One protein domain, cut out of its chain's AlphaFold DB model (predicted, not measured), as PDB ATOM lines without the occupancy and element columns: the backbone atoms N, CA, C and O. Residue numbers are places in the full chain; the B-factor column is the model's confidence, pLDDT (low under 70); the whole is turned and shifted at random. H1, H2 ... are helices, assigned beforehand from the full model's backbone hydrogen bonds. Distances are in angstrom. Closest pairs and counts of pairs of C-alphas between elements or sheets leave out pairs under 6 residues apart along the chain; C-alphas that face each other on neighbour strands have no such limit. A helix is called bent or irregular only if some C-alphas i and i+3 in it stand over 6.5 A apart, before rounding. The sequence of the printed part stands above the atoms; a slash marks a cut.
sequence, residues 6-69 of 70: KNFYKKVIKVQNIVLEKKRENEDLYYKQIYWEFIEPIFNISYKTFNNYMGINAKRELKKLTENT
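This is residues 6 to 69 of the 70 residues of an uncharacterized protein of Tenacibaculum maritimum (UniProt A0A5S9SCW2). A long helix, H1, runs through the domain, and three shorter helices pack on it one after another: H2 steeply tilted on its later half, H3 crosswise near its middle, and H4 at its first end, reaching past it. The whole is elongated, spanning 40 by 23 by 17 A, yet only just compact, close to loose, with a radius of gyration of the C-alphas of 12.6 A. The printed part has 64 residues, with four named helices in the order H1, H2, H3, H4 and no named strand; the class is all helix.

H1, residues 6 to 25, begins at C-alpha 6 (12.619, -34.252, 14.297), ends at C-alpha 25 (-10.047, -43.898, -0.198) and is 28.6 A long. H2 is residues 31 to 43, 15.2 A long. H3 is residues 47 to 55, 12.7 A long. H4, residues 58 to 67, is 14.3 A long and ends at C-alpha 67 (22.060, -40.218, 10.305). H2 is only just irregular: C-alphas 37 and 40 are 6.9 A apart.

H1 is the hub, touching the other three helices. With residues 6 to 13 alone it touches H4, opposite ways at a steep tilt of 37 degrees, only just past shallow; the closest C-alphas, of Tyr 9 and Ala 58, are 5.2 A apart. With residues 12 to 16 alone it touches H3, about perpendicular at 89 degrees, closest at the C-alphas of Val 12 and Tyr 53, 5.6 A. With residues 15 to 22 alone it touches H2, opposite ways at a steep tilt of 45 degrees, closest at the C-alphas of Val 19 and Ile 34, 6.6 A. H2 and H3 only just touch, with 3 pairs of C-alphas within 8 A, closest at Tyr 35 and Tyr 47, 7.1 A. H4 is apart from H2 and H3. In H1, H3 and H4 every O i to N i+4 pair is within hydrogen-bond range; in H2, 6 of 9 are.

The C-alphas farthest apart, of Asp 28 and Thr 69, are 41.3 A apart. The printed part has no cut, and its three links are tight. The mean pLDDT of the printed part is 89.5; residues 68 to 69 are under 70.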
ATOM      1  N   LYS A   6      13.171 -32.891  14.304       83.25
ATOM      2  CA  LYS A   6      12.619 -34.252  14.297       83.25
ATOM      3  C   LYS A   6      11.098 -34.298  14.514       83.25
ATOM      4  O   LYS A   6      10.396 -34.946  13.745       83.25
ATOM      5  N   ASN A   7      10.572 -33.610  15.527       86.06
ATOM      6  CA  ASN A   7       9.134 -33.559  15.820       86.06
ATOM      7  C   ASN A   7       8.361 -32.771  14.761       86.06
ATOM      8  O   ASN A   7       7.254 -33.167  14.399       86.06
ATOM      9  N   PHE A   8       8.959 -31.707  14.220       89.44
ATOM     10  CA  PHE A   8       8.380 -30.970  13.099       89.44
ATOM     11  C   PHE A   8       8.213 -31.871  11.867       89.44
ATOM     12  O   PHE A   8       7.094 -32.034  11.388       89.44
ATOM     13  N   TYR A   9       9.276 -32.538  11.405       89.75
ATOM     14  CA  TYR A   9       9.179 -33.427  10.241       89.75
ATOM     15  C   TYR A   9       8.257 -34.623  10.492       89.75
ATOM     16  O   TYR A   9       7.513 -35.008   9.594       89.75
ATOM     17  N   LYS A  10       8.210 -35.161  11.718       90.00
ATOM     18  CA  LYS A  10       7.200 -36.161  12.102       90.00
ATOM     19  C   LYS A  10       5.770 -35.629  11.943       90.00
ATOM     20  O   LYS A  10       4.926 -36.355  11.427       90.00
ATOM     21  N   LYS A  11       5.485 -34.382  12.351       91.69
ATOM     22  CA  LYS A  11       4.170 -33.740  12.148       91.69
ATOM     23  C   LYS A  11       3.849 -33.612  10.656       91.69
ATOM     24  O   LYS A  11       2.756 -33.985  10.248       91.69
ATOM     25  N   VAL A  12       4.808 -33.156   9.847       92.44
ATOM     26  CA  VAL A  12       4.642 -33.022   8.388       92.44
ATOM     27  C   VAL A  12       4.331 -34.372   7.733       92.44
ATOM     28  O   VAL A  12       3.373 -34.467   6.974       92.44
ATOM     29  N   ILE A  13       5.074 -35.430   8.077       92.44
ATOM     30  CA  ILE A  13       4.836 -36.784   7.549       92.44
ATOM     31  C   ILE A  13       3.446 -37.292   7.943       92.44
ATOM     32  O   ILE A  13       2.763 -37.878   7.111       92.44
ATOM     33  N   LYS A  14       2.996 -37.046   9.182       93.69
ATOM     34  CA  LYS A  14       1.637 -37.418   9.609       93.69
ATOM     35  C   LYS A  14       0.565 -36.754   8.744       93.69
ATOM     36  O   LYS A  14      -0.336 -37.440   8.284       93.69
ATOM     37  N   VAL A  15       0.689 -35.450   8.491       93.69
ATOM     38  CA  VAL A  15      -0.237 -34.713   7.612       93.69
ATOM     39  C   VAL A  15      -0.219 -35.300   6.198       93.69
ATOM     40  O   VAL A  15      -1.275 -35.575   5.641       93.69
ATOM     41  N   GLN A  16       0.968 -35.544   5.633       93.31
ATOM     42  CA  GLN A  16       1.115 -36.143   4.300       93.31
ATOM     43  C   GLN A  16       0.483 -37.538   4.213       93.31
ATOM     44  O   GLN A  16      -0.179 -37.841   3.226       93.31
ATOM     45  N   ASN A  17       0.648 -38.374   5.241       94.69
ATOM     46  CA  ASN A  17       0.056 -39.709   5.271       94.69
ATOM     47  C   ASN A  17      -1.474 -39.649   5.284       94.69
ATOM     48  O   ASN A  17      -2.084 -40.315   4.458       94.69
ATOM     49  N   ILE A  18      -2.079 -38.794   6.116       94.00
ATOM     50  CA  ILE A  18      -3.544 -38.626   6.156       94.00
ATOM     51  C   ILE A  18      -4.076 -38.221   4.781       94.00
ATOM     52  O   ILE A  18      -5.066 -38.768   4.305       94.00
ATOM     53  N   VAL A  19      -3.397 -37.286   4.113       92.88
ATOM     54  CA  VAL A  19      -3.777 -36.848   2.767       92.88
ATOM     55  C   VAL A  19      -3.697 -38.001   1.763       92.88
ATOM     56  O   VAL A  19      -4.616 -38.169   0.968       92.88
ATOM     57  N   LEU A  20      -2.629 -38.805   1.808       92.94
ATOM     58  CA  LEU A  20      -2.458 -39.973   0.937       92.94
ATOM     59  C   LEU A  20      -3.501 -41.062   1.209       92.94
ATOM     60  O   LEU A  20      -3.995 -41.669   0.263       92.94
ATOM     61  N   GLU A  21      -3.836 -41.312   2.474       94.31
ATOM     62  CA  GLU A  21      -4.881 -42.262   2.866       94.31
ATOM     63  C   GLU A  21      -6.244 -41.800   2.348       94.31
ATOM     64  O   GLU A  21      -6.922 -42.560   1.662       94.31
ATOM     65  N   LYS A  22      -6.599 -40.526   2.551       92.69
ATOM     66  CA  LYS A  22      -7.872 -39.971   2.067       92.69
ATOM     67  C   LYS A  22      -7.964 -39.929   0.547       92.69
ATOM     68  O   LYS A  22      -9.010 -40.247  -0.002       92.69
ATOM     69  N   LYS A  23      -6.863 -39.619  -0.138       91.56
ATOM     70  CA  LYS A  23      -6.784 -39.709  -1.601       91.56
ATOM     71  C   LYS A  23      -6.897 -41.139  -2.122       91.56
ATOM     72  O   LYS A  23      -7.420 -41.334  -3.210       91.56
ATOM     73  N   ARG A  24      -6.402 -42.130  -1.374       92.38
ATOM     74  CA  ARG A  24      -6.544 -43.548  -1.729       92.38
ATOM     75  C   ARG A  24      -7.975 -44.039  -1.525       92.38
ATOM     76  O   ARG A  24      -8.448 -44.837  -2.321       92.38
ATOM     77  N   GLU A  25      -8.635 -43.592  -0.460       92.56
ATOM     78  CA  GLU A  25     -10.047 -43.898  -0.198       92.56
ATOM     79  C   GLU A  25     -10.972 -43.249  -1.235       92.56
ATOM     80  O   GLU A  25     -11.977 -43.846  -1.614       92.56
ATOM     81  N   ASN A  26     -10.643 -42.039  -1.694       90.94
ATOM     82  CA  ASN A  26     -11.429 -41.312  -2.682       90.94
ATOM     83  C   ASN A  26     -10.523 -40.424  -3.556       90.94
ATOM     84  O   ASN A  26      -9.989 -39.403  -3.108       90.94
ATOM     85  N   GLU A  27     -10.347 -40.829  -4.814       86.81
ATOM     86  CA  GLU A  27      -9.430 -40.181  -5.757       86.81
ATOM     87  C   GLU A  27      -9.887 -38.760  -6.138       86.81
ATOM     88  O   GLU A  27      -9.050 -37.860  -6.303       86.81
ATOM     89  N   ASP A  28     -11.201 -38.521  -6.154       90.69
ATOM     90  CA  ASP A  28     -11.837 -37.248  -6.506       90.69
ATOM     91  C   ASP A  28     -11.738 -36.176  -5.405       90.69
ATOM     92  O   ASP A  28     -12.007 -34.999  -5.654       90.69
ATOM     93  N   LEU A  29     -11.306 -36.526  -4.185       90.75
ATOM     94  CA  LEU A  29     -11.194 -35.563  -3.081       90.75
ATOM     95  C   LEU A  29     -10.134 -34.495  -3.357       90.75
ATOM     96  O   LEU A  29      -8.944 -34.787  -3.474       90.75
ATOM     97  N   TYR A  30     -10.513 -33.221  -3.372       91.69
ATOM     98  CA  TYR A  30      -9.546 -32.139  -3.551       91.69
ATOM     99  C   TYR A  30      -8.736 -31.887  -2.274       91.69
ATOM    100  O   TYR A  30      -9.255 -31.950  -1.161       91.69
ATOM    101  N   TYR A  31      -7.472 -31.466  -2.418       90.50
ATOM    102  CA  TYR A  31      -6.623 -31.095  -1.275       90.50
ATOM    103  C   TYR A  31      -7.255 -30.028  -0.371       90.50
ATOM    104  O   TYR A  31      -7.037 -30.036   0.838       90.50
ATOM    105  N   LYS A  32      -8.056 -29.120  -0.945       92.56
ATOM    106  CA  LYS A  32      -8.802 -28.113  -0.184       92.56
ATOM    107  C   LYS A  32      -9.831 -28.763   0.747       92.56
ATOM    108  O   LYS A  32      -9.900 -28.370   1.903       92.56
ATOM    109  N   GLN A  33     -10.588 -29.752   0.271       93.31
ATOM    110  CA  GLN A  33     -11.565 -30.476   1.095       93.31
ATOM    111  C   GLN A  33     -10.860 -31.276   2.184       93.31
ATOM    112  O   GLN A  33     -11.200 -31.151   3.354       93.31
ATOM    113  N   ILE A  34      -9.795 -31.996   1.812       93.31
ATOM    114  CA  ILE A  34      -9.009 -32.773   2.774       93.31
ATOM    115  C   ILE A  34      -8.478 -31.871   3.895       93.31
ATOM    116  O   ILE A  34      -8.498 -32.245   5.067       93.31
ATOM    117  N   TYR A  35      -8.030 -30.664   3.542       94.69
ATOM    118  CA  TYR A  35      -7.577 -29.684   4.516       94.69
ATOM    119  C   TYR A  35      -8.676 -29.290   5.511       94.69
ATOM    120  O   TYR A  35      -8.452 -29.425   6.712       94.69
ATOM    121  N   TRP A  36      -9.831 -28.826   5.025       94.19
ATOM    122  CA  TRP A  36     -10.909 -28.327   5.886       94.19
ATOM    123  C   TRP A  36     -11.550 -29.428   6.733       94.19
ATOM    124  O   TRP A  36     -11.883 -29.184   7.885       94.19
ATOM    125  N   GLU A  37     -11.693 -30.636   6.191       93.25
ATOM    126  CA  GLU A  37     -12.403 -31.721   6.876       93.25
ATOM    127  C   GLU A  37     -11.503 -32.541   7.809       93.25
ATOM    128  O   GLU A  37     -11.954 -32.977   8.865       93.25
ATOM    129  N   PHE A  38     -10.228 -32.751   7.453       92.94
ATOM    130  CA  PHE A  38      -9.359 -33.685   8.184       92.94
ATOM    131  C   PHE A  38      -8.124 -33.035   8.806       92.94
ATOM    132  O   PHE A  38      -7.634 -33.516   9.823       92.94
ATOM    133  N   ILE A  39      -7.565 -31.974   8.219       93.50
ATOM    134  CA  ILE A  39      -6.267 -31.445   8.669       93.50
ATOM    135  C   ILE A  39      -6.422 -30.275   9.637       93.50
ATOM    136  O   ILE A  39      -5.757 -30.249  10.674       93.50
ATOM    137  N   GLU A  40      -7.264 -29.305   9.299       93.94
ATOM    138  CA  GLU A  40      -7.537 -28.126  10.119       93.94
ATOM    139  C   GLU A  40      -8.031 -28.487  11.533       93.94
ATOM    140  O   GLU A  40      -7.343 -28.086  12.478       93.94
ATOM    141  N   PRO A  41      -9.042 -29.364  11.717       93.00
ATOM    142  CA  PRO A  41      -9.538 -29.704  13.053       93.00
ATOM    143  C   PRO A  41      -8.530 -30.478  13.918       93.00
ATOM    144  O   PRO A  41      -8.572 -30.399  15.143       93.00
ATOM    145  N   ILE A  42      -7.604 -31.228  13.308       92.81
ATOM    146  CA  ILE A  42      -6.642 -32.069  14.044       92.81
ATOM    147  C   ILE A  42      -5.370 -31.294  14.394       92.81
ATOM    148  O   ILE A  42      -4.805 -31.443  15.479       92.81
ATOM    149  N   PHE A  43      -4.856 -30.505  13.449       90.94
ATOM    150  CA  PHE A  43      -3.538 -29.883  13.571       90.94
ATOM    151  C   PHE A  43      -3.589 -28.384  13.849       90.94
ATOM    152  O   PHE A  43      -2.530 -27.823  14.167       90.94
ATOM    153  N   ASN A  44      -4.769 -27.768  13.716       93.50
ATOM    154  CA  ASN A  44      -5.037 -26.345  13.900       93.50
ATOM    155  C   ASN A  44      -4.032 -25.467  13.131       93.50
ATOM    156  O   ASN A  44      -3.435 -24.532  13.668       93.50
ATOM    157  N   ILE A  45      -3.756 -25.850  11.875       93.00
ATOM    158  CA  ILE A  45      -2.802 -25.169  10.990       93.00
ATOM    159  C   ILE A  45      -3.527 -24.401   9.892       93.00
ATOM    160  O   ILE A  45      -4.552 -24.841   9.385       93.00
ATOM    161  N   SER A  46      -2.937 -23.286   9.461       94.00
ATOM    162  CA  SER A  46      -3.436 -22.531   8.309       94.00
ATOM    163  C   SER A  46      -3.266 -23.302   6.995       94.00
ATOM    164  O   SER A  46      -2.345 -24.115   6.848       94.00
ATOM    165  N   TYR A  47      -4.081 -22.969   5.993       92.69
ATOM    166  CA  TYR A  47      -3.978 -23.552   4.654       92.69
ATOM    167  C   TYR A  47      -2.605 -23.299   4.012       92.69
ATOM    168  O   TYR A  47      -2.029 -24.176   3.370       92.69
ATOM    169  N   LYS A  48      -2.009 -22.124   4.265       93.94
ATOM    170  CA  LYS A  48      -0.641 -21.800   3.831       93.94
ATOM    171  C   LYS A  48       0.384 -22.759   4.441       93.94
ATOM    172  O   LYS A  48       1.272 -23.243   3.745       93.94
ATOM    173  N   THR A  49       0.255 -23.056   5.734       93.38
ATOM    174  CA  THR A  49       1.118 -24.022   6.428       93.38
ATOM    175  C   THR A  49       0.942 -25.429   5.862       93.38
ATOM    176  O   THR A  49       1.935 -26.121   5.653       93.38
ATOM    177  N   PHE A  50      -0.293 -25.834   5.565       94.19
ATOM    178  CA  PHE A  50      -0.586 -27.112   4.923       94.19
ATOM    179  C   PHE A  50       0.072 -27.238   3.540       94.19
ATOM    180  O   PHE A  50       0.772 -28.217   3.285       94.19
ATOM    181  N   ASN A  51      -0.059 -26.224   2.680       93.12
ATOM    182  CA  ASN A  51       0.596 -26.218   1.368       93.12
ATOM    183  C   ASN A  51       2.122 -26.303   1.490       93.12
ATOM    184  O   ASN A  51       2.758 -27.083   0.782       93.12
ATOM    185  N   ASN A  52       2.710 -25.577   2.447       93.56
ATOM    186  CA  ASN A  52       4.136 -25.706   2.745       93.56
ATOM    187  C   ASN A  52       4.494 -27.144   3.149       93.56
ATOM    188  O   ASN A  52       5.500 -27.672   2.691       93.56
ATOM    189  N   TYR A  53       3.674 -27.802   3.971       92.88
ATOM    190  CA  TYR A  53       3.905 -29.189   4.385       92.88
ATOM    191  C   TYR A  53       3.858 -30.167   3.210       92.88
ATOM    192  O   TYR A  53       4.662 -31.096   3.185       92.88
ATOM    193  N   MET A  54       2.983 -29.962   2.225       91.81
ATOM    194  CA  MET A  54       2.933 -30.810   1.026       91.81
ATOM    195  C   MET A  54       4.181 -30.658   0.144       91.81
ATOM    196  O   MET A  54       4.640 -31.642  -0.428       91.81
ATOM    197  N   GLY A  55       4.781 -29.464   0.085       90.69
ATOM    198  CA  GLY A  55       6.017 -29.216  -0.672       90.69
ATOM    199  C   GLY A  55       7.311 -29.671   0.018       90.69
ATOM    200  O   GLY A  55       8.366 -29.721  -0.615       90.69
ATOM    201  N   ILE A  56       7.273 -30.004   1.312       90.25
ATOM    202  CA  ILE A  56       8.463 -30.408   2.073       90.25
ATOM    203  C   ILE A  56       8.722 -31.911   1.901       90.25
ATOM    204  O   ILE A  56       7.890 -32.750   2.250       90.25
ATOM    205  N   ASN A  57       9.939 -32.278   1.488       88.38
ATOM    206  CA  ASN A  57      10.394 -33.672   1.499       88.38
ATOM    207  C   ASN A  57      10.788 -34.119   2.922       88.38
ATOM    208  O   ASN A  57      11.959 -34.333   3.244       88.38
ATOM    209  N   ALA A  58       9.792 -34.233   3.802       85.94
ATOM    210  CA  ALA A  58      10.004 -34.478   5.225       85.94
ATOM    211  C   ALA A  58      10.654 -35.840   5.511       85.94
ATOM    212  O   ALA A  58      11.419 -35.954   6.467       85.94
ATOM    213  N   LYS A  59      10.415 -36.856   4.668       84.12
ATOM    214  CA  LYS A  59      11.071 -38.172   4.774       84.12
ATOM    215  C   LYS A  59      12.590 -38.058   4.607       84.12
ATOM    216  O   LYS A  59      13.333 -38.593   5.427       84.12
ATOM    217  N   ARG A  60      13.053 -37.319   3.588       86.94
ATOM    218  CA  ARG A  60      14.485 -37.077   3.350       86.94
ATOM    219  C   ARG A  60      15.122 -36.296   4.497       86.94
ATOM    220  O   ARG A  60      16.195 -36.666   4.961       86.94
ATOM    221  N   GLU A  61      14.463 -35.239   4.963       84.94
ATOM    222  CA  GLU A  61      14.997 -34.401   6.044       84.94
ATOM    223  C   GLU A  61      15.047 -35.138   7.389       84.94
ATOM    224  O   GLU A  61      16.018 -35.010   8.133       84.94
ATOM    225  N   LEU A  62      14.054 -35.985   7.686       84.81
ATOM    226  CA  LEU A  62      14.073 -36.830   8.878       84.81
ATOM    227  C   LEU A  62      15.216 -37.855   8.836       84.81
ATOM    228  O   LEU A  62      15.848 -38.104   9.866       84.81
ATOM    229  N   LYS A  63      15.497 -38.425   7.656       83.69
ATOM    230  CA  LYS A  63      16.613 -39.356   7.464       83.69
ATOM    231  C   LYS A  63      17.952 -38.679   7.775       83.69
ATOM    232  O   LYS A  63      18.669 -39.159   8.646       83.69
ATOM    233  N   LYS A  64      18.205 -37.496   7.196       83.94
ATOM    234  CA  LYS A  64      19.407 -36.689   7.480       83.94
ATOM    235  C   LYS A  64      19.595 -36.410   8.971       83.94
ATOM    236  O   LYS A  64      20.709 -36.476   9.465       83.94
ATOM    237  N   LEU A  65      18.521 -36.096   9.697       80.25
ATOM    238  CA  LEU A  65      18.605 -35.849  11.143       80.25
ATOM    239  C   LEU A  65      18.933 -37.106  11.951       80.25
ATOM    240  O   LEU A  65      19.519 -37.001  13.020       80.25
ATOM    241  N   THR A  66      18.513 -38.275  11.471       73.56
ATOM    242  CA  THR A  66      18.745 -39.551  12.156       73.56
ATOM    243  C   THR A  66      20.170 -40.043  11.906       73.56
ATOM    244  O   THR A  66      20.808 -40.512  12.834       73.56
ATOM    245  N   GLU A  67      20.684 -39.864  10.687       72.44
ATOM    246  CA  GLU A  67      22.060 -40.218  10.305       72.44
ATOM    247  C   GLU A  67      23.117 -39.272  10.900       72.44
ATOM    248  O   GLU A  67      24.275 -39.648  11.019       72.44
ATOM    249  N   ASN A  68      22.729 -38.053  11.280       63.69
ATOM    250  CA  ASN A  68      23.638 -37.016  11.782       63.69
ATOM    251  C   ASN A  68      23.547 -36.826  13.312       63.69
ATOM    252  O   ASN A  68      23.913 -35.772  13.829       63.69
ATOM    253  N   THR A  69      22.988 -37.807  14.031       55.00
ATOM    254  CA  THR A  69      23.080 -37.861  15.498       55.00
ATOM    255  C   THR A  69      24.290 -38.744  15.843       55.00
ATOM    256  O   THR A  69      24.250 -39.912  15.457       55.00
TER     257      THR A  69